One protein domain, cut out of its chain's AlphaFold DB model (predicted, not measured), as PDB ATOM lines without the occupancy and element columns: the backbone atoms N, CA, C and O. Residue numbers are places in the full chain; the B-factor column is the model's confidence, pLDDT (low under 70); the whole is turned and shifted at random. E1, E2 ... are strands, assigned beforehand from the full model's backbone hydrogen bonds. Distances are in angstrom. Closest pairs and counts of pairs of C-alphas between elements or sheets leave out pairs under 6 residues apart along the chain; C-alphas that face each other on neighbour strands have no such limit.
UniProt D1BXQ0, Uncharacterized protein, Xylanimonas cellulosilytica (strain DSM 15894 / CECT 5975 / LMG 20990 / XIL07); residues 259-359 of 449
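AT A GLANCE: This is residues 259 to 359 of the 449 residues of an uncharacterized protein of Xylanimonas cellulosilytica (strain DSM 15894 / CECT 5975 / LMG 20990 / XIL07) (UniProt D1BXQ0). With little regular structure, long loops gather about a small, strongly twisted meander, E2 E3 E4, each strand the antiparallel neighbour of the one before; the E5 and E6 hairpin makes one end, the loop at Asp 274 the other. The printed part has 101 residues, six named strands, E1 to E6 in order, and no named helix: all strand, with 24 residues in named elements. It is compact, radius of gyration of the C-alphas 14.6 A, spanning 47 by 34 by 26 A.

IN THESE COORDINATES: E3, residues 308 to 315, 16.7 A long, bends by 82 degrees at residue 311. E2 is residues 303 to 305, E4 332 to 335, E5 339 to 341, E6 348 to 350, E1 263 to 265. C-alpha 263 is at (163.031, 112.680, 248.511), C-alpha 350 at (143.820, 131.855, 243.805).

HOW THE PARTS SIT: Within hydrogen-bond range are N 303 and O 312 of E2 and E3, 2.9 A, N 313 and O 334 of E3 and E4, 2.8 A, and N 340 and O 349 of antiparallel E5 and E6, 2.9 A. E4 and E5 meet only through their link. E1 pairs with no named strand.

THE WHOLE: The farthest C-alphas, Asp 274 and Glu 344, are 50.0 A apart. The printed part has no cut; links E1 to E2 and E3 to E4 are long. No printed residue is under 70 in pLDDT.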
ATOM      1  N   TRP A 259     165.256 117.931 252.113       82.38
ATOM      2  CA  TRP A 259     165.315 116.574 251.571       82.38
ATOM      3  C   TRP A 259     165.523 115.556 252.694       82.38
ATOM      4  O   TRP A 259     166.357 115.770 253.571       82.38
ATOM      5  N   VAL A 260     164.786 114.445 252.651       76.88
ATOM      6  CA  VAL A 260     164.889 113.310 253.587       76.88
ATOM      7  C   VAL A 260     164.939 112.028 252.757       76.88
ATOM      8  O   VAL A 260     164.173 111.885 251.809       76.88
ATOM      9  N   ASP A 261     165.900 111.145 253.037       75.50
ATOM     10  CA  ASP A 261     166.146 109.884 252.307       75.50
ATOM     11  C   ASP A 261     166.217 110.011 250.766       75.50
ATOM     12  O   ASP A 261     165.962 109.074 250.010       75.50
ATOM     13  N   GLY A 262     166.612 111.193 250.280       73.00
ATOM     14  CA  GLY A 262     166.700 111.514 248.852       73.00
ATOM     15  C   GLY A 262     165.374 111.913 248.192       73.00
ATOM     16  O   GLY A 262     165.351 112.087 246.973       73.00
ATOM     17  N   GLN A 263     164.297 112.093 248.959       72.00
ATOM     18  CA  GLN A 263     163.031 112.680 248.511       72.00
ATOM     19  C   GLN A 263     162.911 114.135 248.979       72.00
ATOM     20  O   GLN A 263     163.304 114.468 250.099       72.00
ATOM     21  N   GLN A 264     162.372 115.012 248.126       79.88
ATOM     22  CA  GLN A 264     162.102 116.399 248.503       79.88
ATOM     23  C   GLN A 264     160.865 116.454 249.398       79.88
ATOM     24  O   GLN A 264     159.810 115.917 249.061       79.88
ATOM     25  N   VAL A 265     160.995 117.133 250.531       85.56
ATOM     26  CA  VAL A 265     159.913 117.343 251.486       85.56
ATOM     27  C   VAL A 265     159.077 118.535 251.034       85.56
ATOM     28  O   VAL A 265     159.607 119.629 250.849       85.56
ATOM     29  N   SER A 266     157.769 118.331 250.884       85.00
ATOM     30  CA  SER A 266     156.814 119.362 250.461       85.00
ATOM     31  C   SER A 266     156.360 120.265 251.616       85.00
ATOM     32  O   SER A 266     156.219 121.479 251.456       85.00
ATOM     33  N   ASN A 267     156.198 119.687 252.810       93.00
ATOM     34  CA  ASN A 267     155.762 120.367 254.025       93.00
ATOM     35  C   ASN A 267     156.437 119.762 255.267       93.00
ATOM     36  O   ASN A 267     156.753 118.575 255.279       93.00
ATOM     37  N   LEU A 268     156.627 120.560 256.317       94.25
ATOM     38  CA  LEU A 268     157.180 120.108 257.594       94.25
ATOM     39  C   LEU A 268     156.103 120.137 258.679       94.25
ATOM     40  O   LEU A 268     155.361 121.108 258.801       94.25
ATOM     41  N   PHE A 269     156.067 119.088 259.495       95.12
ATOM     42  CA  PHE A 269     155.182 118.970 260.651       95.12
ATOM     43  C   PHE A 269     156.055 118.844 261.897       95.12
ATOM     44  O   PHE A 269     156.761 117.851 262.070       95.12
ATOM     45  N   ALA A 270     156.060 119.889 262.722       95.19
ATOM     46  CA  ALA A 270     156.841 119.933 263.949       95.19
ATOM     47  C   ALA A 270     156.013 119.397 265.121       95.19
ATOM     48  O   ALA A 270     154.821 119.684 265.228       95.19
ATOM     49  N   TYR A 271     156.665 118.668 266.018       95.50
ATOM     50  CA  TYR A 271     156.084 118.173 267.261       95.50
ATOM     51  C   TYR A 271     157.031 118.514 268.416       95.50
ATOM     52  O   TYR A 271     158.235 118.669 268.191       95.50
ATOM     53  N   ASP A 272     156.503 118.662 269.627       94.62
ATOM     54  CA  ASP A 272     157.325 118.831 270.827       94.62
ATOM     55  C   ASP A 272     157.904 117.497 271.341       94.62
ATOM     56  O   ASP A 272     157.772 116.446 270.710       94.62
ATOM     57  N   ALA A 273     158.596 117.546 272.484       93.69
ATOM     58  CA  ALA A 273     159.231 116.380 273.097       93.69
ATOM     59  C   ALA A 273     158.225 115.323 273.591       93.69
ATOM     60  O   ALA A 273     158.561 114.139 273.632       93.69
ATOM     61  N   ASP A 274     156.997 115.733 273.917       94.75
ATOM     62  CA  ASP A 274     155.894 114.841 274.275       94.75
ATOM     63  C   ASP A 274     155.168 114.310 273.025       94.75
ATOM     64  O   ASP A 274     154.304 113.434 273.119       94.75
ATOM     65  N   GLY A 275     155.533 114.798 271.838       94.38
ATOM     66  CA  GLY A 275     154.981 114.408 270.549       94.38
ATOM     67  C   GLY A 275     153.718 115.175 270.158       94.38
ATOM     68  O   GLY A 275     153.039 114.735 269.233       94.38
ATOM     69  N   ASP A 276     153.368 116.276 270.824       96.00
ATOM     70  CA  ASP A 276     152.174 117.065 270.498       96.00
ATOM     71  C   ASP A 276     152.442 118.083 269.359       96.00
ATOM     72  O   ASP A 276     153.558 118.586 269.210       96.00
ATOM     73  N   PRO A 277     151.454 118.349 268.477       96.31
ATOM     74  CA  PRO A 277     151.667 119.055 267.208       96.31
ATOM     75  C   PRO A 277     151.850 120.576 267.355       96.31
ATOM     76  O   PRO A 277     150.937 121.296 267.774       96.31
ATOM     77  N   LEU A 278     152.991 121.090 266.889       96.12
ATOM     78  CA  LEU A 278     153.367 122.505 266.951       96.12
ATOM     79  C   LEU A 278     153.025 123.254 265.652       96.12
ATOM     80  O   LEU A 278     153.575 122.981 264.584       96.12
ATOM     81  N   ARG A 279     152.140 124.253 265.744       93.75
ATOM     82  CA  ARG A 279     151.721 125.112 264.618       93.75
ATOM     83  C   ARG A 279     152.410 126.473 264.650       93.75
ATOM     84  O   ARG A 279     152.645 127.026 265.718       93.75
ATOM     85  N   GLY A 280     152.656 127.045 263.472       92.81
ATOM     86  CA  GLY A 280     153.259 128.374 263.336       92.81
ATOM     87  C   GLY A 280     154.756 128.405 263.658       92.81
ATOM     88  O   GLY A 280     155.295 129.471 263.949       92.81
ATOM     89  N   VAL A 281     155.434 127.254 263.619       94.81
ATOM     90  CA  VAL A 281     156.859 127.146 263.959       94.81
ATOM     91  C   VAL A 281     157.692 127.756 262.842       94.81
ATOM     92  O   VAL A 281     157.641 127.286 261.706       94.81
ATOM     93  N   GLN A 282     158.472 128.792 263.159       94.75
ATOM     94  CA  GLN A 282     159.372 129.416 262.194       94.75
ATOM     95  C   GLN A 282     160.765 128.775 262.247       94.75
ATOM     96  O   GLN A 282     161.433 128.836 263.278       94.75
ATOM     97  N   LEU A 283     161.211 128.182 261.138       94.81
ATOM     98  CA  LEU A 283     162.459 127.416 261.066       94.81
ATOM     99  C   LEU A 283     163.587 128.177 260.356       94.81
ATOM    100  O   LEU A 283     163.407 128.769 259.285       94.81
ATOM    101  N   PHE A 284     164.774 128.110 260.951       93.75
ATOM    102  CA  PHE A 284     166.028 128.640 260.424       93.75
ATOM    103  C   PHE A 284     167.137 127.596 260.595       93.75
ATOM    104  O   PHE A 284     167.051 126.752 261.486       93.75
ATOM    105  N   ASP A 285     168.153 127.637 259.736       90.75
ATOM    106  CA  ASP A 285     169.337 126.783 259.860       90.75
ATOM    107  C   ASP A 285     170.374 127.347 260.851       90.75
ATOM    108  O   ASP A 285     170.199 128.420 261.436       90.75
ATOM    109  N   ASP A 286     171.488 126.631 261.019       91.31
ATOM    110  CA  ASP A 286     172.611 127.009 261.891       91.31
ATOM    111  C   ASP A 286     173.311 128.327 261.494       91.31
ATOM    112  O   ASP A 286     174.108 128.867 262.262       91.31
ATOM    113  N   ARG A 287     173.000 128.869 260.310       90.69
ATOM    114  CA  ARG A 287     173.491 130.148 259.772       90.69
ATOM    115  C   ARG A 287     172.414 131.239 259.782       90.69
ATOM    116  O   ARG A 287     172.648 132.323 259.247       90.69
ATOM    117  N   GLY A 288     171.245 130.980 260.370       90.00
ATOM    118  CA  GLY A 288     170.126 131.924 260.422       90.00
ATOM    119  C   GLY A 288     169.409 132.124 259.082       90.00
ATOM    120  O   GLY A 288     168.673 133.098 258.922       90.00
ATOM    121  N   ARG A 289     169.602 131.229 258.104       88.56
ATOM    122  CA  ARG A 289     168.882 131.252 256.822       88.56
ATOM    123  C   ARG A 289     167.528 130.570 256.986       88.56
ATOM    124  O   ARG A 289     167.403 129.570 257.685       88.56
ATOM    125  N   ALA A 290     166.500 131.122 256.350       91.06
ATOM    126  CA  ALA A 290     165.134 130.616 256.446       91.06
ATOM    127  C   ALA A 290     164.997 129.239 255.768       91.06
ATOM    128  O   ALA A 290     165.226 129.122 254.565       91.06
ATOM    129  N   VAL A 291     164.582 128.211 256.517       92.31
ATOM    130  CA  VAL A 291     164.363 126.859 255.973       92.31
ATOM    131  C   VAL A 291     163.071 126.847 255.157       92.31
ATOM    132  O   VAL A 291     162.009 127.168 255.680       92.31
ATOM    133  N   ARG A 292     163.144 126.477 253.875       91.25
ATOM    134  CA  ARG A 292     161.994 126.438 252.956       91.25
ATOM    135  C   ARG A 292     161.874 125.063 252.309       91.25
ATOM    136  O   ARG A 292     162.873 124.512 251.862       91.25
ATOM    137  N   THR A 293     160.653 124.545 252.201       90.44
ATOM    138  CA  THR A 293     160.335 123.385 251.345       90.44
ATOM    139  C   THR A 293     160.028 123.814 249.906       90.44
ATOM    140  O   THR A 293     160.422 123.134 248.961       90.44
ATOM    141  N   VAL A 294     159.392 124.982 249.743       87.94
ATOM    142  CA  VAL A 294     159.056 125.605 248.454       87.94
ATOM    143  C   VAL A 294     160.059 126.711 248.120       87.94
ATOM    144  O   VAL A 294     160.135 127.726 248.824       87.94
ATOM    145  N   ALA A 295     160.818 126.528 247.039       81.50
ATOM    146  CA  ALA A 295     161.811 127.482 246.539       81.50
ATOM    147  C   ALA A 295     161.174 128.780 245.985       81.50
ATOM    148  O   ALA A 295     159.993 128.778 245.624       81.50
ATOM    149  N   PRO A 296     161.927 129.896 245.893       79.12
ATOM    150  CA  PRO A 296     161.506 131.062 245.115       79.12
ATOM    151  C   PRO A 296     161.234 130.681 243.652       79.12
ATOM    152  O   PRO A 296     162.033 129.969 243.046       79.12
ATOM    153  N   GLY A 297     160.134 131.160 243.075       79.94
ATOM    154  CA  GLY A 297     159.738 130.834 241.701       79.94
ATOM    155  C   GLY A 297     159.121 129.439 241.532       79.94
ATOM    156  O   GLY A 297     158.915 129.006 240.401       79.94
ATOM    157  N   GLN A 298     158.852 128.712 242.623       81.44
ATOM    158  CA  GLN A 298     158.146 127.419 242.638       81.44
ATOM    159  C   GLN A 298     156.845 127.481 243.462       81.44
ATOM    160  O   GLN A 298     156.272 126.455 243.817       81.44
ATOM    161  N   GLU A 299     156.331 128.683 243.740       84.75
ATOM    162  CA  GLU A 299     155.098 128.917 244.510       84.75
ATOM    163  C   GLU A 299     153.844 128.307 243.850       84.75
ATOM    164  O   GLU A 299     152.816 128.102 244.503       84.75
ATOM    165  N   TRP A 300     153.937 128.000 242.556       84.50
ATOM    166  CA  TRP A 300     152.889 127.406 241.726       84.50
ATOM    167  C   TRP A 300     153.210 125.980 241.265       84.50
ATOM    168  O   TRP A 300     152.537 125.447 240.388       84.50
ATOM    169  N   GLN A 301     154.214 125.337 241.866       82.38
ATOM    170  CA  GLN A 301     154.473 123.917 241.653       82.38
ATOM    171  C   GLN A 301     153.329 123.081 242.270       82.38
ATOM    172  O   GLN A 301     153.032 123.268 243.454       82.38
ATOM    173  N   PRO A 302     152.695 122.163 241.515       83.50
ATOM    174  CA  PRO A 302     151.719 121.229 242.065       83.50
ATOM    175  C   PRO A 302     152.415 120.123 242.866       83.50
ATOM    176  O   PRO A 302     153.467 119.615 242.467       83.50
ATOM    177  N   TRP A 303     151.801 119.726 243.977       83.75
ATOM    178  CA  TRP A 303     152.257 118.638 244.834       83.75
ATOM    179  C   TRP A 303     151.148 117.615 245.069       83.75
ATOM    180  O   TRP A 303     150.025 117.973 245.425       83.75
ATOM    181  N   ALA A 304     151.497 116.333 244.967       81.88
ATOM    182  CA  ALA A 304     150.710 115.263 245.564       81.88
ATOM    183  C   ALA A 304     151.001 115.220 247.072       81.88
ATOM    184  O   ALA A 304     152.165 115.173 247.483       81.88
ATOM    185  N   VAL A 305     149.953 115.245 247.894       79.75
ATOM    186  CA  VAL A 305     150.052 115.151 249.358       79.75
ATOM    187  C   VAL A 305     149.687 113.720 249.768       79.75
ATOM    188  O   VAL A 305     148.701 113.194 249.251       79.75
ATOM    189  N   PRO A 306     150.454 113.054 250.655       76.75
ATOM    190  CA  PRO A 306     150.090 111.729 251.150       76.75
ATOM    191  C   PRO A 306     148.676 111.712 251.738       76.75
ATOM    192  O   PRO A 306     148.295 112.633 252.455       76.75
ATOM    193  N   ASP A 307     147.917 110.664 251.417       77.62
ATOM    194  CA  ASP A 307     146.553 110.417 251.903       77.62
ATOM    195  C   ASP A 307     145.517 111.524 251.588       77.62
ATOM    196  O   ASP A 307     144.450 111.569 252.202       77.62
ATOM    197  N   VAL A 308     145.789 112.390 250.598       80.81
ATOM    198  CA  VAL A 308     144.846 113.405 250.093       80.81
ATOM    199  C   VAL A 308     144.782 113.372 248.565       80.81
ATOM    200  O   VAL A 308     145.802 113.452 247.884       80.81
ATOM    201  N   ASP A 309     143.568 113.306 248.017       82.88
ATOM    202  CA  ASP A 309     143.346 113.327 246.570       82.88
ATOM    203  C   ASP A 309     143.663 114.696 245.935       82.88
ATOM    204  O   ASP A 309     143.496 115.757 246.544       82.88
ATOM    205  N   GLY A 310     144.054 114.670 244.657       79.94
ATOM    206  CA  GLY A 310     144.264 115.859 243.823       79.94
ATOM    207  C   GLY A 310     145.668 116.472 243.898       79.94
ATOM    208  O   GLY A 310     146.577 115.943 244.536       79.94
ATOM    209  N   GLN A 311     145.852 117.589 243.190       85.94
ATOM    210  CA  GLN A 311     147.072 118.397 243.246       85.94
ATOM    211  C   GLN A 311     146.882 119.590 244.182       85.94
ATOM    212  O   GLN A 311     145.842 120.253 244.164       85.94
ATOM    213  N   TRP A 312     147.914 119.872 244.973       88.56
ATOM    214  CA  TRP A 312     147.904 120.894 246.012       88.56
ATOM    215  C   TRP A 312     149.045 121.889 245.828       88.56
ATOM    216  O   TRP A 312     150.165 121.532 245.464       88.56
ATOM    217  N   PHE A 313     148.759 123.156 246.109       91.69
ATOM    218  CA  PHE A 313     149.670 124.271 245.895       91.69
ATOM    219  C   PHE A 313     149.894 124.997 247.218       91.69
ATOM    220  O   PHE A 313     149.010 125.704 247.715       91.69
ATOM    221  N   PHE A 314     151.075 124.803 247.804       93.88
ATOM    222  CA  PHE A 314     151.425 125.351 249.112       93.88
ATOM    223  C   PHE A 314     151.451 126.881 249.130       93.88
ATOM    224  O   PHE A 314     151.730 127.543 248.129       93.88
ATOM    225  N   ARG A 315     151.140 127.462 250.287       94.62
ATOM    226  CA  ARG A 315     151.004 128.904 250.498       94.62
ATOM    227  C   ARG A 315     151.793 129.339 251.731       94.62
ATOM    228  O   ARG A 315     151.850 128.594 252.709       94.62
ATOM    229  N   PRO A 316     152.391 130.543 251.704       94.12
ATOM    230  CA  PRO A 316     153.123 131.066 252.843       94.12
ATOM    231  C   PRO A 316     152.148 131.469 253.948       94.12
ATOM    232  O   PRO A 316     151.043 131.940 253.671       94.12
ATOM    233  N   SER A 317     152.586 131.391 255.202       92.19
ATOM    234  CA  SER A 317     151.869 132.062 256.288       92.19
ATOM    235  C   SER A 317     152.015 133.578 256.145       92.19
ATOM    236  O   SER A 317     153.094 134.076 255.816       92.19
ATOM    237  N   LEU A 318     150.956 134.332 256.431       89.06
ATOM    238  CA  LEU A 318     151.029 135.790 256.543       89.06
ATOM    239  C   LEU A 318     151.379 136.170 257.982       89.06
ATOM    240  O   LEU A 318     150.715 135.743 258.924       89.06
ATOM    241  N   ALA A 319     152.423 136.973 258.157       81.19
ATOM    242  CA  ALA A 319     152.763 137.534 259.458       81.19
ATOM    243  C   ALA A 319     151.907 138.765 259.790       81.19
ATOM    244  O   ALA A 319     151.291 139.375 258.918       81.19
ATOM    245  N   THR A 320     151.910 139.176 261.062       81.38
ATOM    246  CA  THR A 320     151.167 140.346 261.573       81.38
ATOM    247  C   THR A 320     151.556 141.666 260.890       81.38
ATOM    248  O   THR A 320     150.789 142.620 260.903       81.38
ATOM    249  N   ASP A 321     152.739 141.713 260.272       82.69
ATOM    250  CA  ASP A 321     153.251 142.832 259.470       82.69
ATOM    251  C   ASP A 321     152.835 142.769 257.981       82.69
ATOM    252  O   ASP A 321     153.315 143.558 257.168       82.69
ATOM    253  N   GLY A 322     151.967 141.821 257.611       82.19
ATOM    254  CA  GLY A 322     151.485 141.597 256.247       82.19
ATOM    255  C   GLY A 322     152.462 140.855 255.328       82.19
ATOM    256  O   GLY A 322     152.120 140.600 254.174       82.19
ATOM    257  N   ARG A 323     153.667 140.489 255.791       86.94
ATOM    258  CA  ARG A 323     154.667 139.814 254.949       86.94
ATOM    259  C   ARG A 323     154.442 138.304 254.891       86.94
ATOM    260  O   ARG A 323     154.273 137.645 255.918       86.94
ATOM    261  N   SER A 324     154.539 137.752 253.686       90.81
ATOM    262  CA  SER A 324     154.561 136.309 253.432       90.81
ATOM    263  C   SER A 324     155.812 135.648 254.016       90.81
ATOM    264  O   SER A 324     156.934 136.080 253.745       90.81
ATOM    265  N   ARG A 325     155.635 134.563 254.776       91.88
ATOM    266  CA  ARG A 325     156.709 133.736 255.343       91.88
ATOM    267  C   ARG A 325     156.585 132.291 254.857       91.88
ATOM    268  O   ARG A 325     155.644 131.586 255.198       91.88
ATOM    269  N   TRP A 326     157.576 131.857 254.079       93.44
ATOM    270  CA  TRP A 326     157.694 130.493 253.535       93.44
ATOM    271  C   TRP A 326     158.454 129.514 254.449       93.44
ATOM    272  O   TRP A 326     158.657 128.366 254.073       93.44
ATOM    273  N   ASN A 327     158.894 129.973 255.625       94.56
ATOM    274  CA  ASN A 327     159.595 129.167 256.627       94.56
ATOM    275  C   ASN A 327     158.800 128.985 257.927       94.56
ATOM    276  O   ASN A 327     159.393 128.732 258.972       94.56
ATOM    277  N   VAL A 328     157.481 129.181 257.874       95.56
ATOM    278  CA  VAL A 328     156.552 128.978 258.991       95.56
ATOM    279  C   VAL A 328     155.730 127.731 258.688       95.56
ATOM    280  O   VAL A 328     155.151 127.635 257.609       95.56
ATOM    281  N   PHE A 329     155.712 126.780 259.620       96.19
ATOM    282  CA  PHE A 329     155.204 125.429 259.386       96.19
ATOM    283  C   PHE A 329     154.116 125.001 260.397       96.19
ATOM    284  O   PHE A 329     154.108 125.490 261.534       96.19
ATOM    285  N   PRO A 330     153.201 124.086 260.013       96.19
ATOM    286  CA  PRO A 330     153.038 123.537 258.662       96.19
ATOM    287  C   PRO A 330     152.515 124.590 257.671       96.19
ATOM    288  O   PRO A 330     151.758 125.486 258.040       96.19
ATOM    289  N   LEU A 331     152.921 124.473 256.406       95.69
ATOM    290  CA  LEU A 331     152.356 125.260 255.313       95.69
ATOM    291  C   LEU A 331     150.908 124.825 255.055       95.69
ATOM    292  O   LEU A 331     150.576 123.638 255.125       95.69
ATOM    293  N   GLN A 332     150.071 125.796 254.703       95.31
ATOM    294  CA  GLN A 332     148.722 125.574 254.183       95.31
ATOM    295  C   GLN A 332     148.778 125.407 252.661       95.31
ATOM    296  O   GLN A 332     149.754 125.823 252.034       95.31
ATOM    297  N   ALA A 333     147.743 124.842 252.039       94.62
ATOM    298  CA  ALA A 333     147.692 124.679 250.584       94.62
ATOM    299  C   ALA A 333     146.306 124.972 249.996       94.62
ATOM    300  O   ALA A 333     145.292 124.884 250.684       94.62
ATOM    301  N   LEU A 334     146.268 125.331 248.714       95.62
ATOM    302  CA  LEU A 334     145.041 125.355 247.913       95.62
ATOM    303  C   LEU A 334     144.966 124.081 247.062       95.62
ATOM    304  O   LEU A 334     145.998 123.708 246.498       95.62
ATOM    305  N   PRO A 335     143.794 123.442 246.918       94.12
ATOM    306  CA  PRO A 335     143.599 122.422 245.897       94.12
ATOM    307  C   PRO A 335     143.577 123.070 244.505       94.12
ATOM    308  O   PRO A 335     143.257 124.251 244.361       94.12
ATOM    309  N   GLU A 336     143.866 122.291 243.465       87.62
ATOM    310  CA  GLU A 336     143.803 122.733 242.061       87.62
ATOM    311  C   GLU A 336     142.446 123.354 241.680       87.62
ATOM    312  O   GLU A 336     142.394 124.318 240.919       87.62
ATOM    313  N   THR A 337     141.349 122.863 242.267       91.38
ATOM    314  CA  THR A 337     139.982 123.374 242.055       91.38
ATOM    315  C   THR A 337     139.765 124.805 242.542       91.38
ATOM    316  O   THR A 337     138.846 125.470 242.072       91.38
ATOM    317  N   ASP A 338     140.598 125.276 243.473       95.25
ATOM    318  CA  ASP A 338     140.518 126.615 244.064       95.25
ATOM    319  C   ASP A 338     141.472 127.599 243.360       95.25
ATOM    320  O   ASP A 338     141.718 128.707 243.856       95.25
ATOM    321  N   LEU A 339     142.029 127.214 242.206       91.88
ATOM    322  CA  LEU A 339     142.837 128.075 241.351       91.88
ATOM    323  C   LEU A 339     142.041 128.585 240.145       91.88
ATOM    324  O   LEU A 339     141.176 127.910 239.593       91.88
ATOM    325  N   ALA A 340     142.384 129.793 239.715       91.75
ATOM    326  CA  ALA A 340     141.964 130.381 238.454       91.75
ATOM    327  C   ALA A 340     143.209 130.755 237.642       91.75
ATOM    328  O   ALA A 340     144.267 131.017 238.210       91.75
ATOM    329  N   THR A 341     143.091 130.828 236.320       90.25
ATOM    330  CA  THR A 341     144.125 131.448 235.481       90.25
ATOM    331  C   THR A 341     143.955 132.965 235.508       90.25
ATOM    332  O   THR A 341     142.839 133.480 235.605       90.25
ATOM    333  N   ASP A 342     145.056 133.701 235.459       87.12
ATOM    334  CA  ASP A 342     145.050 135.141 235.272       87.12
ATOM    335  C   ASP A 342     144.936 135.519 233.790       87.12
ATOM    336  O   ASP A 342     145.750 135.093 232.975       87.12
ATOM    337  N   ASP A 343     143.929 136.321 233.436       86.12
ATOM    338  CA  ASP A 343     143.623 136.651 232.037       86.12
ATOM    339  C   ASP A 343     144.672 137.566 231.371       86.12
ATOM    340  O   ASP A 343     144.751 137.604 230.143       86.12
ATOM    341  N   GLU A 344     145.473 138.304 232.151       86.69
ATOM    342  CA  GLU A 344     146.500 139.221 231.632       86.69
ATOM    343  C   GLU A 344     147.874 138.547 231.513       86.69
ATOM    344  O   GLU A 344     148.597 138.771 230.542       86.69
ATOM    345  N   THR A 345     148.238 137.721 232.497       83.81
ATOM    346  CA  THR A 345     149.568 137.091 232.591       83.81
ATOM    347  C   THR A 345     149.594 135.622 232.169       83.81
ATOM    348  O   THR A 345     150.659 135.112 231.828       83.81
ATOM    349  N   GLY A 346     148.450 134.930 232.167       84.00
ATOM    350  CA  GLY A 346     148.356 133.484 231.937       84.00
ATOM    351  C   GLY A 346     148.814 132.622 233.122       84.00
ATOM    352  O   GLY A 346     148.727 131.396 233.047       84.00
ATOM    353  N   GLU A 347     149.282 133.237 234.209       81.56
ATOM    354  CA  GLU A 347     149.770 132.551 235.406       81.56
ATOM    355  C   GLU A 347     148.605 132.067 236.293       81.56
ATOM    356  O   GLU A 347     147.531 132.676 236.310       81.56
ATOM    357  N   PRO A 348     148.775 130.983 237.066       84.00
ATOM    358  CA  PRO A 348     147.790 130.577 238.059       84.00
ATOM    359  C   PRO A 348     147.717 131.585 239.222       84.00
ATOM    360  O   PRO A 348     148.725 132.083 239.720       84.00
ATOM    361  N   LYS A 349     146.497 131.853 239.692       89.94
ATOM    362  CA  LYS A 349     146.174 132.684 240.862       89.94
ATOM    363  C   LYS A 349     145.108 131.998 241.730       89.94
ATOM    364  O   LYS A 349     144.416 131.102 241.247       89.94
ATOM    365  N   PRO A 350     144.928 132.376 243.009       93.00
ATOM    366  CA  PRO A 350     143.820 131.855 243.805       93.00
ATOM    367  C   PRO A 350     142.488 132.324 243.207       93.00
ATOM    368  O   PRO A 350     142.362 133.490 242.824       93.00
ATOM    369  N   ALA A 351     141.488 131.446 243.154       93.06
ATOM    370  CA  ALA A 351     140.136 131.832 242.774       93.06
ATOM    371  C   ALA A 351     139.551 132.847 243.777       93.06
ATOM    372  O   ALA A 351     139.952 132.918 244.944       93.06
ATOM    373  N   VAL A 352     138.584 133.658 243.340       90.94
ATOM    374  CA  VAL A 352     137.988 134.699 244.193       90.94
ATOM    375  C   VAL A 352     137.289 134.057 245.395       90.94
ATOM    376  O   VAL A 352     136.305 133.340 245.244       90.94
ATOM    377  N   GLY A 353     137.792 134.342 246.598       90.31
ATOM    378  CA  GLY A 353     137.283 133.780 247.852       90.31
ATOM    379  C   GLY A 353     137.953 132.475 248.303       90.31
ATOM    380  O   GLY A 353     137.676 132.040 249.420       90.31
ATOM    381  N   ALA A 354     138.857 131.897 247.501       93.06
ATOM    382  CA  ALA A 354     139.672 130.749 247.893       93.06
ATOM    383  C   ALA A 354     140.494 131.054 249.156       93.06
ATOM    384  O   ALA A 354     141.020 132.159 249.328       93.06
ATOM    385  N   ARG A 355     140.620 130.066 250.047       92.75
ATOM    386  CA  ARG A 355     141.386 130.179 251.297       92.75
ATOM    387  C   ARG A 355     142.314 128.977 251.447       92.75
ATOM    388  O   ARG A 355     141.830 127.858 251.289       92.75
ATOM    389  N   PRO A 356     143.606 129.179 251.768       93.75
ATOM    390  CA  PRO A 356     144.511 128.076 252.059       93.75
ATOM    391  C   PRO A 356     143.950 127.197 253.181       93.75
ATOM    392  O   PRO A 356     143.448 127.701 254.186       93.75
ATOM    393  N   GLN A 357     144.024 125.888 252.977       93.94
ATOM    394  CA  GLN A 357     143.502 124.858 253.864       93.94
ATOM    395  C   GLN A 357     144.660 124.236 254.660       93.94
ATOM    396  O   GLN A 357     145.786 124.141 254.160       93.94
ATOM    397  N   ASP A 358     144.393 123.817 255.897       93.44
ATOM    398  CA  ASP A 358     145.367 123.084 256.709       93.44
ATOM    399  C   ASP A 358     145.571 121.673 256.144       93.44
ATOM    400  O   ASP A 358     144.606 120.968 255.846       93.44
ATOM    401  N   MET A 359     146.828 121.241 256.027       91.31
ATOM    402  CA  MET A 359     147.149 119.870 255.623       91.31
ATOM    403  C   MET A 359     146.956 118.881 256.777       91.31
ATOM    404  O   MET A 359     147.188 119.245 257.938       91.31
TER     405      MET A 359